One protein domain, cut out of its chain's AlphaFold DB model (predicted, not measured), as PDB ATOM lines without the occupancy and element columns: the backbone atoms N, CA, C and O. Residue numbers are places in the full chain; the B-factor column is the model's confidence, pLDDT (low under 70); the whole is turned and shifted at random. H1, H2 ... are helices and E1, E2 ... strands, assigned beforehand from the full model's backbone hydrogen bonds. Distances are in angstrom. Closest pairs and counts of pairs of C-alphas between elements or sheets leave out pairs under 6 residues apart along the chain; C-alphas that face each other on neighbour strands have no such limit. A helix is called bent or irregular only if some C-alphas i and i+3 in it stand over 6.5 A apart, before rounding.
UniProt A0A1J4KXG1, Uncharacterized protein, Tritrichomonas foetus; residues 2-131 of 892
ATOM      1  N   MET A   2      -2.384  20.174 -11.974       56.38
ATOM      2  CA  MET A   2      -3.756  19.677 -11.736       56.38
ATOM      3  C   MET A   2      -3.870  18.693 -10.549       56.38
ATOM      4  O   MET A   2      -4.807  18.791  -9.765       56.38
ATOM      5  N   PHE A   3      -2.867  17.829 -10.340       57.84
ATOM      6  CA  PHE A   3      -2.792  16.945  -9.163       57.84
ATOM      7  C   PHE A   3      -2.612  17.707  -7.841       57.84
ATOM      8  O   PHE A   3      -3.203  17.334  -6.836       57.84
ATOM      9  N   SER A   4      -1.854  18.809  -7.843       48.94
ATOM     10  CA  SER A   4      -1.655  19.657  -6.658       48.94
ATOM     11  C   SER A   4      -2.916  20.448  -6.303       48.94
ATOM     12  O   SER A   4      -3.197  20.632  -5.127       48.94
ATOM     13  N   VAL A   5      -3.702  20.866  -7.305       59.84
ATOM     14  CA  VAL A   5      -5.001  21.538  -7.107       59.84
ATOM     15  C   VAL A   5      -6.055  20.559  -6.581       59.84
ATOM     16  O   VAL A   5      -6.792  20.903  -5.664       59.84
ATOM     17  N   LEU A   6      -6.091  19.324  -7.094       57.88
ATOM     18  CA  LEU A   6      -6.975  18.268  -6.584       57.88
ATOM     19  C   LEU A   6      -6.620  17.850  -5.148       57.88
ATOM     20  O   LEU A   6      -7.530  17.682  -4.342       57.88
ATOM     21  N   LEU A   7      -5.326  17.769  -4.804       56.66
ATOM     22  CA  LEU A   7      -4.889  17.527  -3.422       56.66
ATOM     23  C   LEU A   7      -5.300  18.676  -2.485       56.66
ATOM     24  O   LEU A   7      -5.749  18.430  -1.369       56.66
ATOM     25  N   TYR A   8      -5.191  19.928  -2.944       56.41
ATOM     26  CA  TYR A   8      -5.607  21.097  -2.162       56.41
ATOM     27  C   TYR A   8      -7.125  21.112  -1.929       56.41
ATOM     28  O   TYR A   8      -7.573  21.348  -0.810       56.41
ATOM     29  N   LEU A   9      -7.913  20.778  -2.957       56.44
ATOM     30  CA  LEU A   9      -9.375  20.697  -2.873       56.44
ATOM     31  C   LEU A   9      -9.862  19.553  -1.971       56.44
ATOM     32  O   LEU A   9     -10.910  19.696  -1.348       56.44
ATOM     33  N   SER A  10      -9.112  18.450  -1.848       56.03
ATOM     34  CA  SER A  10      -9.452  17.374  -0.903       56.03
ATOM     35  C   SER A  10      -9.221  17.735   0.571       56.03
ATOM     36  O   SER A  10      -9.853  17.131   1.430       56.03
ATOM     37  N   ILE A  11      -8.369  18.726   0.870       55.47
ATOM     38  CA  ILE A  11      -8.090  19.198   2.244       55.47
ATOM     39  C   ILE A  11      -9.055  20.337   2.646       55.47
ATOM     40  O   ILE A  11      -9.330  20.541   3.828       55.47
ATOM     41  N   SER A  12      -9.638  21.049   1.672       62.53
ATOM     42  CA  SER A  12     -10.628  22.126   1.881       62.53
ATOM     43  C   SER A  12     -12.038  21.647   2.257       62.53
ATOM     44  O   SER A  12     -12.991  22.419   2.174       62.53
ATOM     45  N   ILE A  13     -12.208  20.371   2.613       84.44
ATOM     46  CA  ILE A  13     -13.502  19.808   3.001       84.44
ATOM     47  C   ILE A  13     -13.350  19.176   4.378       84.44
ATOM     48  O   ILE A  13     -12.598  18.221   4.554       84.44
ATOM     49  N   ILE A  14     -14.101  19.692   5.353       87.56
ATOM     50  CA  ILE A  14     -14.191  19.095   6.688       87.56
ATOM     51  C   ILE A  14     -14.750  17.663   6.563       87.56
ATOM     52  O   ILE A  14     -15.857  17.496   6.031       87.56
ATOM     53  N   PRO A  15     -14.033  16.634   7.058       89.75
ATOM     54  CA  PRO A  15     -14.515  15.255   7.067       89.75
ATOM     55  C   PRO A  15     -15.890  15.121   7.740       89.75
ATOM     56  O   PRO A  15     -16.194  15.822   8.708       89.75
ATOM     57  N   LYS A  16     -16.754  14.235   7.221       89.44
ATOM     58  CA  LYS A  16     -18.150  14.104   7.694       89.44
ATOM     59  C   LYS A  16     -18.241  13.779   9.188       89.44
ATOM     60  O   LYS A  16     -19.145  14.270   9.856       89.44
ATOM     61  N   ASP A  17     -17.312  12.976   9.682       90.62
ATOM     62  CA  ASP A  17     -17.135  12.570  11.076       90.62
ATOM     63  C   ASP A  17     -16.667  13.712  11.995       90.62
ATOM     64  O   ASP A  17     -16.959  13.696  13.186       90.62
ATOM     65  N   LEU A  18     -16.026  14.753  11.452       93.50
ATOM     66  CA  LEU A  18     -15.586  15.938  12.203       93.50
ATOM     67  C   LEU A  18     -16.543  17.134  12.074       93.50
ATOM     68  O   LEU A  18     -16.328  18.181  12.689       93.50
ATOM     69  N   LYS A  19     -17.631  16.993  11.308       93.06
ATOM     70  CA  LYS A  19     -18.605  18.069  11.081       93.06
ATOM     71  C   LYS A  19     -19.282  18.534  12.374       93.06
ATOM     72  O   LYS A  19     -19.437  19.734  12.576       93.06
ATOM     73  N   GLU A  20     -19.610  17.603  13.269       95.06
ATOM     74  CA  GLU A  20     -20.200  17.925  14.574       95.06
ATOM     75  C   GLU A  20     -19.252  18.783  15.431       95.06
ATOM     76  O   GLU A  20     -19.682  19.738  16.078       95.06
ATOM     77  N   LEU A  21     -17.947  18.490  15.395       95.38
ATOM     78  CA  LEU A  21     -16.928  19.270  16.102       95.38
ATOM     79  C   LEU A  21     -16.865  20.709  15.565       95.38
ATOM     80  O   LEU A  21     -16.806  21.666  16.338       95.38
ATOM     81  N   ALA A  22     -16.931  20.870  14.241       94.69
ATOM     82  CA  ALA A  22     -16.972  22.182  13.604       94.69
ATOM     83  C   ALA A  22     -18.243  22.969  13.967       94.69
ATOM     84  O   ALA A  22     -18.166  24.165  14.255       94.69
ATOM     85  N   ASP A  23     -19.405  22.310  13.998       95.00
ATOM     86  CA  ASP A  23     -20.672  22.929  14.399       95.00
ATOM     87  C   ASP A  23     -20.637  23.398  15.862       95.00
ATOM     88  O   ASP A  23     -20.999  24.545  16.143       95.00
ATOM     89  N   LYS A  24     -20.078  22.586  16.771       95.81
ATOM     90  CA  LYS A  24     -19.832  22.969  18.172       95.81
ATOM     91  C   LYS A  24     -18.926  24.199  18.286       95.81
ATOM     92  O   LYS A  24     -19.225  25.114  19.053       95.81
ATOM     93  N   ALA A  25     -17.861  24.286  17.485       94.69
ATOM     94  CA  ALA A  25     -16.984  25.461  17.482       94.69
ATOM     95  C   ALA A  25     -17.714  26.732  17.003       94.69
ATOM     96  O   ALA A  25     -17.492  27.820  17.547       94.69
ATOM     97  N   ARG A  26     -18.619  26.613  16.017       94.38
ATOM     98  CA  ARG A  26     -19.458  27.728  15.528       94.38
ATOM     99  C   ARG A  26     -20.471  28.183  16.563       94.38
ATOM    100  O   ARG A  26     -20.669  29.389  16.724       94.38
ATOM    101  N   GLU A  27     -21.098  27.245  17.258       93.19
ATOM    102  CA  GLU A  27     -22.001  27.543  18.363       93.19
ATOM    103  C   GLU A  27     -21.259  28.269  19.491       93.19
ATOM    104  O   GLU A  27     -21.674  29.356  19.900       93.19
ATOM    105  N   ASN A  28     -20.087  27.762  19.885       91.19
ATOM    106  CA  ASN A  28     -19.211  28.414  20.856       91.19
ATOM    107  C   ASN A  28     -18.839  29.844  20.420       91.19
ATOM    108  O   ASN A  28     -18.926  30.776  21.218       91.19
ATOM    109  N   ALA A  29     -18.525  30.062  19.136       89.75
ATOM    110  CA  ALA A  29     -18.240  31.401  18.616       89.75
ATOM    111  C   ALA A  29     -19.428  32.368  18.686       89.75
ATOM    112  O   ALA A  29     -19.221  33.579  18.806       89.75
ATOM    113  N   ARG A  30     -20.669  31.873  18.579       89.25
ATOM    114  CA  ARG A  30     -21.877  32.695  18.749       89.25
ATOM    115  C   ARG A  30     -22.060  33.078  20.213       89.25
ATOM    116  O   ARG A  30     -22.235  34.260  20.496       89.25
ATOM    117  N   LEU A  31     -21.944  32.110  21.121       85.00
ATOM    118  CA  LEU A  31     -22.076  32.321  22.565       85.00
ATOM    119  C   LEU A  31     -21.003  33.272  23.101       85.00
ATOM    120  O   LEU A  31     -21.303  34.209  23.833       85.00
ATOM    121  N   ARG A  32     -19.758  33.124  22.650       78.69
ATOM    122  CA  ARG A  32     -18.633  33.947  23.103       78.69
ATOM    123  C   ARG A  32     -18.686  35.407  22.636       78.69
ATOM    124  O   ARG A  32     -17.983  36.256  23.177       78.69
ATOM    125  N   ARG A  33     -19.528  35.748  21.650       76.00
ATOM    126  CA  ARG A  33     -19.839  37.159  21.335       76.00
ATOM    127  C   ARG A  33     -20.691  37.825  22.414       76.00
ATOM    128  O   ARG A  33     -20.669  39.047  22.494       76.00
ATOM    129  N   LEU A  34     -21.432  37.034  23.187       72.88
ATOM    130  CA  LEU A  34     -22.335  37.495  24.241       72.88
ATOM    131  C   LEU A  34     -21.656  37.522  25.619       72.88
ATOM    132  O   LEU A  34     -22.178  38.149  26.533       72.88
ATOM    133  N   MET A  35     -20.499  36.870  25.769       70.06
ATOM    134  CA  MET A  35     -19.722  36.862  27.010       70.06
ATOM    135  C   MET A  35     -18.847  38.118  27.139       70.06
ATOM    136  O   MET A  35     -18.206  38.546  26.176       70.06
ATOM    137  N   THR A  36     -18.783  38.676  28.349       65.19
ATOM    138  CA  THR A  36     -17.982  39.858  28.729       65.19
ATOM    139  C   THR A  36     -16.581  39.511  29.244       65.19
ATOM    140  O   THR A  36     -15.965  40.325  29.922       65.19
ATOM    141  N   GLU A  37     -16.073  38.310  28.961       66.56
ATOM    142  CA  GLU A  37     -14.754  37.880  29.435       66.56
ATOM    143  C   GLU A  37     -13.624  38.768  28.895       66.56
ATOM    144  O   GLU A  37     -13.603  39.131  27.709       66.56
ATOM    145  N   ASP A  38     -12.649  39.060  29.757       72.69
ATOM    146  CA  ASP A  38     -11.433  39.779  29.393       72.69
ATOM    147  C   ASP A  38     -10.635  38.978  28.360       72.69
ATOM    148  O   ASP A  38     -10.062  37.921  28.633       72.69
ATOM    149  N   LYS A  39     -10.601  39.488  27.126       78.19
ATOM    150  CA  LYS A  39      -9.880  38.841  26.028       78.19
ATOM    151  C   LYS A  39      -8.399  39.185  26.091       78.19
ATOM    152  O   LYS A  39      -8.028  40.359  26.039       78.19
ATOM    153  N   VAL A  40      -7.552  38.164  26.079       81.31
ATOM    154  CA  VAL A  40      -6.087  38.294  26.062       81.31
ATOM    155  C   VAL A  40      -5.559  38.083  24.645       81.31
ATOM    156  O   VAL A  40      -6.208  37.436  23.830       81.31
ATOM    157  N   HIS A  41      -4.404  38.649  24.309       84.50
ATOM    158  CA  HIS A  41      -3.725  38.284  23.063       84.50
ATOM    159  C   HIS A  41      -3.034  36.927  23.210       84.50
ATOM    160  O   HIS A  41      -2.589  36.576  24.303       84.50
ATOM    161  N   MET A  42      -2.920  36.191  22.106       84.88
ATOM    162  CA  MET A  42      -1.995  35.066  21.982       84.88
ATOM    163  C   MET A  42      -0.588  35.490  22.421       84.88
ATOM    164  O   MET A  42      -0.132  36.591  22.103       84.88
ATOM    165  N   ILE A  43       0.105  34.608  23.135       83.62
ATOM    166  CA  ILE A  43       1.485  34.843  23.547       83.62
ATOM    167  C   ILE A  43       2.392  34.181  22.515       83.62
ATOM    168  O   ILE A  43       2.326  32.974  22.309       83.62
ATOM    169  N   ASN A  44       3.208  34.967  21.822       86.94
ATOM    170  CA  ASN A  44       4.127  34.439  20.817       86.94
ATOM    171  C   ASN A  44       5.273  33.639  21.461       86.94
ATOM    172  O   ASN A  44       5.490  33.663  22.669       86.94
ATOM    173  N   HIS A  45       6.028  32.904  20.650       86.25
ATOM    174  CA  HIS A  45       7.310  32.377  21.107       86.25
ATOM    175  C   HIS A  45       8.275  33.542  21.391       86.25
ATOM    176  O   HIS A  45       8.290  34.538  20.667       86.25
ATOM    177  N   GLY A  46       9.079  33.427  22.443       85.06
ATOM    178  CA  GLY A  46       9.977  34.495  22.878       85.06
ATOM    179  C   GLY A  46      10.179  34.525  24.387       85.06
ATOM    180  O   GLY A  46       9.664  33.677  25.115       85.06
ATOM    181  N   SER A  47      10.959  35.502  24.843       82.50
ATOM    182  CA  SER A  47      11.191  35.757  26.264       82.50
ATOM    183  C   SER A  47      10.256  36.853  26.759       82.50
ATOM    184  O   SER A  47      10.058  37.865  26.089       82.50
ATOM    185  N   TYR A  48       9.705  36.645  27.944       79.06
ATOM    186  CA  TYR A  48       8.745  37.516  28.599       79.06
ATOM    187  C   TYR A  48       9.235  37.845  29.998       79.06
ATOM    188  O   TYR A  48       9.851  37.002  30.646       79.06
ATOM    189  N   GLU A  49       8.932  39.047  30.475       77.75
ATOM    190  CA  GLU A  49       9.233  39.475  31.835       77.75
ATOM    191  C   GLU A  49       8.015  40.163  32.444       77.75
ATOM    192  O   GLU A  49       7.405  41.038  31.825       77.75
ATOM    193  N   LYS A  50       7.630  39.745  33.650       70.31
ATOM    194  CA  LYS A  50       6.533  40.352  34.399       70.31
ATOM    195  C   LYS A  50       6.741  40.150  35.897       70.31
ATOM    196  O   LYS A  50       6.810  39.013  36.348       70.31
ATOM    197  N   LYS A  51       6.780  41.248  36.666       68.38
ATOM    198  CA  LYS A  51       6.826  41.241  38.146       68.38
ATOM    199  C   LYS A  51       7.908  40.310  38.732       68.38
ATOM    200  O   LYS A  51       7.605  39.453  39.559       68.38
ATOM    201  N   GLY A  52       9.142  40.414  38.237       65.00
ATOM    202  CA  GLY A  52      10.257  39.583  38.713       65.00
ATOM    203  C   GLY A  52      10.257  38.132  38.214       65.00
ATOM    204  O   GLY A  52      11.105  37.345  38.625       65.00
ATOM    205  N   ILE A  53       9.343  37.754  37.309       66.06
ATOM    206  CA  ILE A  53       9.403  36.484  36.573       66.06
ATOM    207  C   ILE A  53       9.818  36.766  35.134       66.06
ATOM    208  O   ILE A  53       9.070  37.388  34.379       66.06
ATOM    209  N   LYS A  54      10.969  36.235  34.731       74.00
ATOM    210  CA  LYS A  54      11.365  36.060  33.333       74.00
ATOM    211  C   LYS A  54      11.006  34.640  32.899       74.00
ATOM    212  O   LYS A  54      11.324  33.687  33.595       74.00
ATOM    213  N   PHE A  55      10.354  34.458  31.760       72.25
ATOM    214  CA  PHE A  55      10.070  33.124  31.232       72.25
ATOM    215  C   PHE A  55      10.176  33.086  29.713       72.25
ATOM    216  O   PHE A  55       9.958  34.091  29.039       72.25
ATOM    217  N   ARG A  56      10.511  31.921  29.158       79.94
ATOM    218  CA  ARG A  56      10.644  31.719  27.715       79.94
ATOM    219  C   ARG A  56       9.613  30.737  27.199       79.94
ATOM    220  O   ARG A  56       9.552  29.587  27.639       79.94
ATOM    221  N   ILE A  57       8.870  31.182  26.197       80.56
ATOM    222  CA  ILE A  57       7.919  30.370  25.455       80.56
ATOM    223  C   ILE A  57       8.574  29.902  24.152       80.56
ATOM    224  O   ILE A  57       9.032  30.712  23.348       80.56
ATOM    225  N   SER A  58       8.639  28.592  23.938       81.25
ATOM    226  CA  SER A  58       9.228  27.969  22.743       81.25
ATOM    227  C   SER A  58       8.253  27.867  21.568       81.25
ATOM    228  O   SER A  58       8.687  27.794  20.419       81.25
ATOM    229  N   LYS A  59       6.944  27.859  21.845       86.19
ATOM    230  CA  LYS A  59       5.853  27.745  20.867       86.19
ATOM    231  C   LYS A  59       4.762  28.747  21.206       86.19
ATOM    232  O   LYS A  59       4.399  28.842  22.370       86.19
ATOM    233  N   SER A  60       4.208  29.446  20.217       89.69
ATOM    234  CA  SER A  60       3.112  30.392  20.465       89.69
ATOM    235  C   SER A  60       1.983  29.717  21.254       89.69
ATOM    236  O   SER A  60       1.542  28.631  20.885       89.69
ATOM    237  N   LEU A  61       1.556  30.335  22.351       85.44
ATOM    238  CA  LEU A  61       0.567  29.819  23.288       85.44
ATOM    239  C   LEU A  61      -0.742  30.598  23.147       85.44
ATOM    240  O   LEU A  61      -0.774  31.826  23.258       85.44
ATOM    241  N   LEU A  62      -1.826  29.864  22.929       89.75
ATOM    242  CA  LEU A  62      -3.183  30.375  22.787       89.75
ATOM    243  C   LEU A  62      -4.160  29.502  23.583       89.75
ATOM    244  O   LEU A  62      -3.837  28.393  23.993       89.75
ATOM    245  N   GLY A  63      -5.376  29.991  23.784       85.44
ATOM    246  CA  GLY A  63      -6.432  29.258  24.476       85.44
ATOM    247  C   GLY A  63      -7.788  29.927  24.280       85.44
ATOM    248  O   GLY A  63      -7.868  30.935  23.565       85.44
ATOM    249  N   PRO A  64      -8.847  29.424  24.938       83.19
ATOM    250  CA  PRO A  64     -10.181  29.987  24.871       83.19
ATOM    251  C   PRO A  64     -10.219  31.502  25.013       83.19
ATOM    252  O   PRO A  64     -10.848  32.084  24.156       83.19
ATOM    253  N   PRO A  65      -9.524  32.196  25.936       78.75
ATOM    254  CA  PRO A  65      -9.655  33.651  26.069       78.75
ATOM    255  C   PRO A  65      -8.887  34.477  25.011       78.75
ATOM    256  O   PRO A  65      -8.991  35.706  25.016       78.75
ATOM    257  N   ALA A  66      -8.168  33.854  24.066       84.06
ATOM    258  CA  ALA A  66      -7.400  34.562  23.036       84.06
ATOM    259  C   ALA A  66      -8.295  35.401  22.092       84.06
ATOM    260  O   ALA A  66      -9.357  34.937  21.658       84.06
ATOM    261  N   LYS A  67      -7.869  36.622  21.730       87.19
ATOM    262  CA  LYS A  67      -8.548  37.522  20.765       87.19
ATOM    263  C   LYS A  67      -8.498  36.994  19.333       87.19
ATOM    264  O   LYS A  67      -9.381  37.292  18.521       87.19
ATOM    265  N   GLU A  68      -7.467  36.214  19.043       89.19
ATOM    266  CA  GLU A  68      -7.167  35.564  17.772       89.19
ATOM    267  C   GLU A  68      -8.133  34.405  17.475       89.19
ATOM    268  O   GLU A  68      -8.186  33.932  16.343       89.19
ATOM    269  N   ILE A  69      -8.953  33.996  18.450       88.38
ATOM    270  CA  ILE A  69      -9.920  32.901  18.338       88.38
ATOM    271  C   ILE A  69     -11.319  33.444  18.615       88.38
ATOM    272  O   ILE A  69     -11.543  34.127  19.612       88.38
ATOM    273  N   LYS A  70     -12.287  33.144  17.748       90.25
ATOM    274  CA  LYS A  70     -13.707  33.482  17.942       90.25
ATOM    275  C   LYS A  70     -14.470  32.368  18.643       90.25
ATOM    276  O   LYS A  70     -15.313  32.676  19.473       90.25
ATOM    277  N   GLY A  71     -14.169  31.113  18.328       91.12
ATOM    278  CA  GLY A  71     -14.758  29.936  18.962       91.12
ATOM    279  C   GLY A  71     -13.865  28.720  18.797       91.12
ATOM    280  O   GLY A  71     -12.953  28.721  17.968       91.12
ATOM    281  N   HIS A  72     -14.118  27.718  19.624       93.38
ATOM    282  CA  HIS A  72     -13.340  26.491  19.678       93.38
ATOM    283  C   HIS A  72     -14.235  25.311  20.066       93.38
ATOM    284  O   HIS A  72     -15.271  25.505  20.703       93.38
ATOM    285  N   ALA A  73     -13.826  24.106  19.688       94.75
ATOM    286  CA  ALA A  73     -14.346  22.857  20.228       94.75
ATOM    287  C   ALA A  73     -13.255  21.787  20.153       94.75
ATOM    288  O   ALA A  73     -12.567  21.678  19.137       94.75
ATOM    289  N   CYS A  74     -13.104  21.008  21.219       91.56
ATOM    290  CA  CYS A  74     -12.083  19.972  21.343       91.56
ATOM    291  C   CYS A  74     -12.735  18.585  21.446       91.56
ATOM    292  O   CYS A  74     -13.788  18.436  22.067       91.56
ATOM    293  N   ASN A  75     -12.117  17.571  20.842       90.50
ATOM    294  CA  ASN A  75     -12.355  16.157  21.131       90.50
ATOM    295  C   ASN A  75     -11.005  15.445  21.339       90.50
ATOM    296  O   ASN A  75      -9.961  16.082  21.258       90.50
ATOM    297  N   ALA A  76     -11.020  14.130  21.590       84.31
ATOM    298  CA  ALA A  76      -9.829  13.362  21.974       84.31
ATOM    299  C   ALA A  76      -8.567  13.628  21.120       84.31
ATOM    300  O   ALA A  76      -7.493  13.775  21.692       84.31
ATOM    301  N   ASN A  77      -8.694  13.726  19.790       94.06
ATOM    302  CA  ASN A  77      -7.546  13.856  18.874       94.06
ATOM    303  C   ASN A  77      -7.625  15.083  17.951       94.06
ATOM    304  O   ASN A  77      -6.718  15.303  17.144       94.06
ATOM    305  N   TYR A  78      -8.693  15.882  18.034       95.56
ATOM    306  CA  TYR A  78      -8.922  17.006  17.129       95.56
ATOM    307  C   TYR A  78      -9.398  18.263  17.853       95.56
ATOM    308  O   TYR A  78     -10.206  18.215  18.781       95.56
ATOM    309  N   LEU A  79      -8.955  19.412  17.347       95.38
ATOM    310  CA  LEU A  79      -9.395  20.731  17.790       95.38
ATOM    311  C   LEU A  79      -9.918  21.532  16.600       95.38
ATOM    312  O   LEU A  79      -9.174  21.829  15.666       95.38
ATOM    313  N   ALA A  80     -11.184  21.931  16.658       95.12
ATOM    314  CA  ALA A  80     -11.765  22.884  15.725       95.12
ATOM    315  C   ALA A  80     -11.611  24.307  16.273       95.12
ATOM    316  O   ALA A  80     -12.048  24.600  17.387       95.12
ATOM    317  N   LEU A  81     -11.025  25.202  15.479       94.25
ATOM    318  CA  LEU A  81     -10.830  26.611  15.806       94.25
ATOM    319  C   LEU A  81     -11.489  27.504  14.758       94.25
ATOM    320  O   LEU A  81     -11.369  27.275  13.558       94.25
ATOM    321  N   ILE A  82     -12.142  28.569  15.217       93.50
ATOM    322  CA  ILE A  82     -12.630  29.652  14.359       93.50
ATOM    323  C   ILE A  82     -11.694  30.841  14.540       93.50
ATOM    324  O   ILE A  82     -11.820  31.555  15.542       93.50
ATOM    325  N   PRO A  83     -10.760  31.087  13.609       89.25
ATOM    326  CA  PRO A  83      -9.817  32.185  13.735       89.25
ATOM    327  C   PRO A  83     -10.509  33.545  13.596       89.25
ATOM    328  O   PRO A  83     -11.513  33.742  12.896       89.25
ATOM    329  N   ASN A  84      -9.958  34.545  14.272       87.25
ATOM    330  CA  ASN A  84     -10.387  35.919  14.124       87.25
ATOM    331  C   ASN A  84      -9.559  36.626  13.050       87.25
ATOM    332  O   ASN A  84      -8.555  37.253  13.358       87.25
ATOM    333  N   ILE A  85     -10.066  36.602  11.815       83.75
ATOM    334  CA  ILE A  85      -9.441  37.155  10.592       83.75
ATOM    335  C   ILE A  85      -8.910  38.599  10.745       83.75
ATOM    336  O   ILE A  85      -8.020  39.006  10.002       83.75
ATOM    337  N   LYS A  86      -9.411  39.374  11.722       84.12
ATOM    338  CA  LYS A  86      -8.873  40.703  12.066       84.12
ATOM    339  C   LYS A  86      -7.409  40.671  12.530       84.12
ATOM    340  O   LYS A  86      -6.744  41.695  12.444       84.12
ATOM    341  N   TYR A  87      -6.926  39.534  13.024       81.38
ATOM    342  CA  TYR A  87      -5.564  39.343  13.506       81.38
ATOM    343  C   TYR A  87      -4.795  38.446  12.541       81.38
ATOM    344  O   TYR A  87      -5.160  37.288  12.333       81.38
ATOM    345  N   GLU A  88      -3.711  38.962  11.970       76.81
ATOM    346  CA  GLU A  88      -2.873  38.232  11.011       76.81
ATOM    347  C   GLU A  88      -2.288  36.943  11.609       76.81
ATOM    348  O   GLU A  88      -2.290  35.901  10.956       76.81
ATOM    349  N   ALA A  89      -1.933  36.981  12.897       71.50
ATOM    350  CA  ALA A  89      -1.433  35.840  13.663       71.50
ATOM    351  C   ALA A  89      -2.419  34.654  13.762       71.50
ATOM    352  O   ALA A  89      -2.013  33.550  14.102       71.50
ATOM    353  N   SER A  90      -3.704  34.848  13.435       76.31
ATOM    354  CA  SER A  90      -4.716  33.779  13.440       76.31
ATOM    355  C   SER A  90      -4.764  32.949  12.150       76.31
ATOM    356  O   SER A  90      -5.498  31.965  12.087       76.31
ATOM    357  N   ARG A  91      -4.009  33.332  11.106       73.25
ATOM    358  CA  ARG A  91      -4.075  32.690   9.779       73.25
ATOM    359  C   ARG A  91      -3.379  31.332   9.710       73.25
ATOM    360  O   ARG A  91      -3.760  30.511   8.883       73.25
ATOM    361  N   ASN A  92      -2.377  31.092  10.551       78.00
ATOM    362  CA  ASN A  92      -1.731  29.790  10.659       78.00
ATOM    363  C   ASN A  92      -1.291  29.540  12.101       78.00
ATOM    364  O   ASN A  92      -0.300  30.099  12.559       78.00
ATOM    365  N   LEU A  93      -2.043  28.690  12.796       85.88
ATOM    366  CA  LEU A  93      -1.766  28.299  14.178       85.88
ATOM    367  C   LEU A  93      -1.021  26.957  14.266       85.88
ATOM    368  O   LEU A  93      -0.804  26.451  15.364       85.88
ATOM    369  N   SER A  94      -0.606  26.375  13.136       84.75
ATOM    370  CA  SER A  94       0.146  25.114  13.138       84.75
ATOM    371  C   SER A  94       1.440  25.271  13.937       84.75
ATOM    372  O   SER A  94       2.080  26.324  13.909       84.75
ATOM    373  N   ASN A  95       1.828  24.221  14.653       86.00
ATOM    374  CA  ASN A  95       2.958  24.179  15.580       86.00
ATOM    375  C   ASN A  95       2.837  25.103  16.815       86.00
ATOM    376  O   ASN A  95       3.810  25.272  17.556       86.00
ATOM    377  N   SER A  96       1.657  25.685  17.050       89.75
ATOM    378  CA  SER A  96       1.339  26.439  18.269       89.75
ATOM    379  C   SER A  96       0.755  25.516  19.342       89.75
ATOM    380  O   SER A  96       0.269  24.426  19.040       89.75
ATOM    381  N   ALA A  97       0.807  25.947  20.601       87.81
ATOM    382  CA  ALA A  97       0.219  25.242  21.730       87.81
ATOM    383  C   ALA A  97      -1.147  25.837  22.095       87.81
ATOM    384  O   ALA A  97      -1.284  27.053  22.246       87.81
ATOM    385  N   PHE A  98      -2.150  24.980  22.266       88.88
ATOM    386  CA  PHE A  98      -3.494  25.351  22.692       88.88
ATOM    387  C   PHE A  98      -3.765  24.848  24.113       88.88
ATOM    388  O   PHE A  98      -3.715  23.647  24.367       88.88
ATOM    389  N   ALA A  99      -4.046  25.766  25.033       84.25
ATOM    390  CA  ALA A  99      -4.410  25.478  26.415       84.25
ATOM    391  C   ALA A  99      -5.934  25.392  26.559       84.25
ATOM    392  O   ALA A  99      -6.628  26.352  26.228       84.25
ATOM    393  N   HIS A 100      -6.459  24.273  27.058       82.88
ATOM    394  CA  HIS A 100      -7.894  24.071  27.288       82.88
ATOM    395  C   HIS A 100      -8.117  23.056  28.408       82.88
ATOM    396  O   HIS A 100      -7.459  22.019  28.419       82.88
ATOM    397  N   ASP A 101      -9.014  23.369  29.347       76.56
ATOM    398  CA  ASP A 101      -9.376  22.518  30.490       76.56
ATOM    399  C   ASP A 101      -8.161  21.937  31.231       76.56
ATOM    400  O   ASP A 101      -8.055  20.734  31.450       76.56
ATOM    401  N   GLN A 102      -7.208  22.809  31.583       65.50
ATOM    402  CA  GLN A 102      -5.972  22.447  32.293       65.50
ATOM    403  C   GLN A 102      -5.059  21.448  31.546       65.50
ATOM    404  O   GLN A 102      -4.137  20.889  32.133       65.50
ATOM    405  N   LYS A 103      -5.246  21.279  30.231       78.25
ATOM    406  CA  LYS A 103      -4.365  20.509  29.340       78.25
ATOM    407  C   LYS A 103      -3.735  21.396  28.269       78.25
ATOM    408  O   LYS A 103      -4.295  22.432  27.902       78.25
ATOM    409  N   MET A 104      -2.570  20.989  27.759       81.12
ATOM    410  CA  MET A 104      -1.924  21.631  26.611       81.12
ATOM    411  C   MET A 104      -1.880  20.687  25.419       81.12
ATOM    412  O   MET A 104      -1.556  19.511  25.542       81.12
ATOM    413  N   TYR A 105      -2.177  21.232  24.248       88.94
ATOM    414  CA  TYR A 105      -2.244  20.486  23.003       88.94
ATOM    415  C   TYR A 105      -1.348  21.130  21.954       88.94
ATOM    416  O   TYR A 105      -1.423  22.337  21.730       88.94
ATOM    417  N   LEU A 106      -0.513  20.341  21.285       92.44
ATOM    418  CA  LEU A 106       0.224  20.789  20.113       92.44
ATOM    419  C   LEU A 106      -0.686  20.704  18.893       92.44
ATOM    420  O   LEU A 106      -1.230  19.639  18.610       92.44
ATOM    421  N   LEU A 107      -0.824  21.807  18.164       94.06
ATOM    422  CA  LEU A 107      -1.524  21.830  16.883       94.06
ATOM    423  C   LEU A 107      -0.566  21.319  15.804       94.06
ATOM    424  O   LEU A 107       0.323  22.058  15.385       94.06
ATOM    425  N   ASN A 108      -0.697  20.062  15.384       91.00
ATOM    426  CA  ASN A 108       0.258  19.435  14.465       91.00
ATOM    427  C   ASN A 108       0.021  19.893  13.020       91.00
ATOM    428  O   ASN A 108       0.740  20.740  12.490       91.00
ATOM    429  N   ASP A 109      -1.014  19.337  12.404       90.50
ATOM    430  CA  ASP A 109      -1.368  19.490  11.003       90.50
ATOM    431  C   ASP A 109      -2.869  19.769  10.845       90.50
ATOM    432  O   ASP A 109      -3.687  19.464  11.718       90.50
ATOM    433  N   ILE A 110      -3.224  20.419   9.736       91.12
ATOM    434  CA  ILE A 110      -4.612  20.753   9.407       91.12
ATOM    435  C   ILE A 110      -5.240  19.548   8.710       91.12
ATOM    436  O   ILE A 110      -4.800  19.151   7.635       91.12
ATOM    437  N   VAL A 111      -6.299  19.010   9.309       90.94
ATOM    438  CA  VAL A 111      -6.991  17.794   8.841       90.94
ATOM    439  C   VAL A 111      -8.184  18.141   7.954       90.94
ATOM    440  O   VAL A 111      -8.609  17.354   7.116       90.94
ATOM    441  N   GLY A 112      -8.725  19.344   8.127       88.69
ATOM    442  CA  GLY A 112      -9.783  19.883   7.290       88.69
ATOM    443  C   GLY A 112     -10.060  21.334   7.648       88.69
ATOM    444  O   GLY A 112      -9.847  21.759   8.783       88.69
ATOM    445  N   PHE A 113     -10.532  22.107   6.683       90.00
ATOM    446  CA  PHE A 113     -10.950  23.484   6.914       90.00
ATOM    447  C   PHE A 113     -12.097  23.862   5.981       90.00
ATOM    448  O   PHE A 113     -12.305  23.219   4.956       90.00
ATOM    449  N   ASP A 114     -12.826  24.912   6.336       88.00
ATOM    450  CA  ASP A 114     -13.729  25.629   5.439       88.00
ATOM    451  C   ASP A 114     -13.532  27.147   5.578       88.00
ATOM    452  O   ASP A 114     -12.554  27.603   6.172       88.00
ATOM    453  N   ASP A 115     -14.463  27.944   5.048       81.69
ATOM    454  CA  ASP A 115     -14.405  29.412   5.079       81.69
ATOM    455  C   ASP A 115     -14.356  30.013   6.501       81.69
ATOM    456  O   ASP A 115     -14.073  31.202   6.676       81.69
ATOM    457  N   THR A 116     -14.682  29.228   7.531       86.69
ATOM    458  CA  THR A 116     -14.909  29.699   8.903       86.69
ATOM    459  C   THR A 116     -14.179  28.906   9.981       86.69
ATOM    460  O   THR A 116     -13.809  29.497  10.995       86.69
ATOM    461  N   VAL A 117     -13.993  27.598   9.805       92.06
ATOM    462  CA  VAL A 117     -13.449  26.676  10.807       92.06
ATOM    463  C   VAL A 117     -12.218  25.984  10.236       92.06
ATOM    464  O   VAL A 117     -12.267  25.435   9.139       92.06
ATOM    465  N   THR A 118     -11.147  25.933  11.022       93.06
ATOM    466  CA  THR A 118      -9.969  25.103  10.755       93.06
ATOM    467  C   THR A 118      -9.886  24.008  11.809       93.06
ATOM    468  O   THR A 118      -9.985  24.296  13.002       93.06
ATOM    469  N   ILE A 119      -9.707  22.759  11.387       93.06
ATOM    470  CA  ILE A 119      -9.569  21.604  12.275       93.06
ATOM    471  C   ILE A 119      -8.124  21.124  12.267       93.06
ATOM    472  O   ILE A 119      -7.565  20.798  11.218       93.06
ATOM    473  N   TYR A 120      -7.549  21.058  13.459       94.62
ATOM    474  CA  TYR A 120      -6.198  20.587  13.707       94.62
ATOM    475  C   TYR A 120      -6.230  19.184  14.294       94.62
ATOM    476  O   TYR A 120      -7.059  18.890  15.159       94.62
ATOM    477  N   HIS A 121      -5.295  18.345  13.864       94.62
ATOM    478  CA  HIS A 121      -4.903  17.180  14.635       94.62
ATOM    479  C   HIS A 121      -4.103  17.669  15.839       94.62
ATOM    480  O   HIS A 121      -3.196  18.500  15.699       94.62
ATOM    481  N   ILE A 122      -4.458  17.177  17.020       94.19
ATOM    482  CA  ILE A 122      -3.827  17.593  18.265       94.19
ATOM    483  C   ILE A 122      -3.142  16.430  18.958       94.19
ATOM    484  O   ILE A 122      -3.607  15.295  18.935       94.19
ATOM    485  N   THR A 123      -2.030  16.731  19.614       93.06
ATOM    486  CA  THR A 123      -1.383  15.809  20.546       93.06
ATOM    487  C   THR A 123      -1.302  16.492  21.892       93.06
ATOM    488  O   THR A 123      -0.830  17.625  21.971       93.06
ATOM    489  N   GLU A 124      -1.783  15.826  22.940       86.75
ATOM    490  CA  GLU A 124      -1.578  16.304  24.305       86.75
ATOM    491  C   GLU A 124      -0.068  16.375  24.560       86.75
ATOM    492  O   GLU A 124       0.660  15.401  24.366       86.75
ATOM    493  N   ILE A 125       0.408  17.564  24.912       76.25
ATOM    494  CA  ILE A 125       1.811  17.823  25.196       76.25
ATOM    495  C   ILE A 125       1.964  18.305  26.620       76.25
ATOM    496  O   ILE A 125       1.107  18.981  27.188       76.25
ATOM    497  N   ASP A 126       3.127  18.004  27.171       66.06
ATOM    498  CA  ASP A 126       3.506  18.536  28.455       66.06
ATOM    499  C   ASP A 126       3.709  20.066  28.375       66.06
ATOM    500  O   ASP A 126       4.419  20.534  27.471       66.06
ATOM    501  N   PRO A 127       3.161  20.857  29.319       66.81
ATOM    502  CA  PRO A 127       3.418  22.293  29.420       66.81
ATOM    503  C   PRO A 127       4.898  22.700  29.360       66.81
ATOM    504  O   PRO A 127       5.230  23.780  28.864       66.81
ATOM    505  N   ARG A 128       5.809  21.819  29.795       63.22
ATOM    506  CA  ARG A 128       7.271  21.999  29.763       63.22
ATOM    507  C   ARG A 128       7.850  22.088  28.348       63.22
ATOM    508  O   ARG A 128       8.931  22.640  28.160       63.22
ATOM    509  N   LEU A 129       7.149  21.571  27.336       69.31
ATOM    510  CA  LEU A 129       7.555  21.718  25.933       69.31
ATOM    511  C   LEU A 129       7.260  23.111  25.379       69.31
ATOM    512  O   LEU A 129       7.807  23.464  24.334       69.31
ATOM    513  N   VAL A 130       6.414  23.882  26.067       71.81
ATOM    514  CA  VAL A 130       5.996  25.235  25.687       71.81
ATOM    515  C   VAL A 130       6.707  26.276  26.545       71.81
ATOM    516  O   VAL A 130       7.214  27.252  26.005       71.81
ATOM    517  N   ILE A 131       6.800  26.060  27.858       72.44
ATOM    518  CA  ILE A 131       7.488  26.953  28.798       72.44
ATOM    519  C   ILE A 131       8.851  26.339  29.120       72.44
ATOM    520  O   ILE A 131       8.957  25.390  29.890       72.44
TER     521      ILE A 131
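Overview. This is residues 2 to 131 of the 892 residues of an uncharacterized protein of Tritrichomonas foetus (UniProt A0A1J4KXG1). A five-stranded sheet, curled like part of a barrel, has the helix H2 over one face, while H1 and the hairpin E1 and E2 reach away at opposite ends; residues 2 to 9 of H1 and residues 49 to 54 stick out. The 130 printed residues hold H1 H2 E1 E2 E3 E4 E5 E6 E7 in chain order, class mixed. The antiparallel sheet runs E3 E4 E7 E6 E5. The whole is compact, radius of gyration of the C-alphas 15.4 A, spanning 54 by 36 by 28 A.

Along the chain. H1, residues 2 to 11, begins at C-alpha 2 (-3.756, 19.677, -11.736). H2, residues 16 to 31, is 23.8 A long and irregular: C-alphas 17 and 20 are 7.1 A apart. E1 is residues 46 to 50, E2 53 to 57, E3 69 to 74, E4 78 to 83 and E5 97 to 100. E6, residues 103 to 113, is 23.6 A long and bends by 78 degrees at residue 109. E7, residues 118 to 125, is 20.0 A long, bends by 52 degrees at residue 121 and ends at C-alpha 125 (1.811, 17.823, 25.196).

Arrangement. E4 to E7 form a Greek key, a meander E5 E6 E7 with E4 the antiparallel neighbour of E7. Within hydrogen-bond range are N 73 and O 80 of the neighbours E3 and E4, 2.9 A apart, N 79 and O 120 of E4 and E7, 2.9 A, N 106 and O 123 of E6 and E7, 2.8 A, and N 98 and O 105 of E5 and E6, 2.8 A. H2 is on the sheet at a height of 7.7 A, over E3 and E4; its closest C-alphas to E3 are Ala 29 and Gly 71, 3.8 A. H1 only grazes the sheet, with residues 10 to 11. In the hairpin E1 and E2, N 48 and O 55 are 2.8 A apart; both strands are apart from the five-stranded sheet. Each O i to N i+4 pair of H1 is within range, and 10 of 12 in H2.

Size, cuts and confidence. The C-alphas of Met 2 and Gly 52, the two farthest apart, are 56.0 A apart. The printed part has no cut; the links H2 to E1, E2 to E3 and E4 to E5 are long. Residues 2 to 12, 36 to 37, 51 to 53, 102 and 126 to 129 have pLDDT under 70.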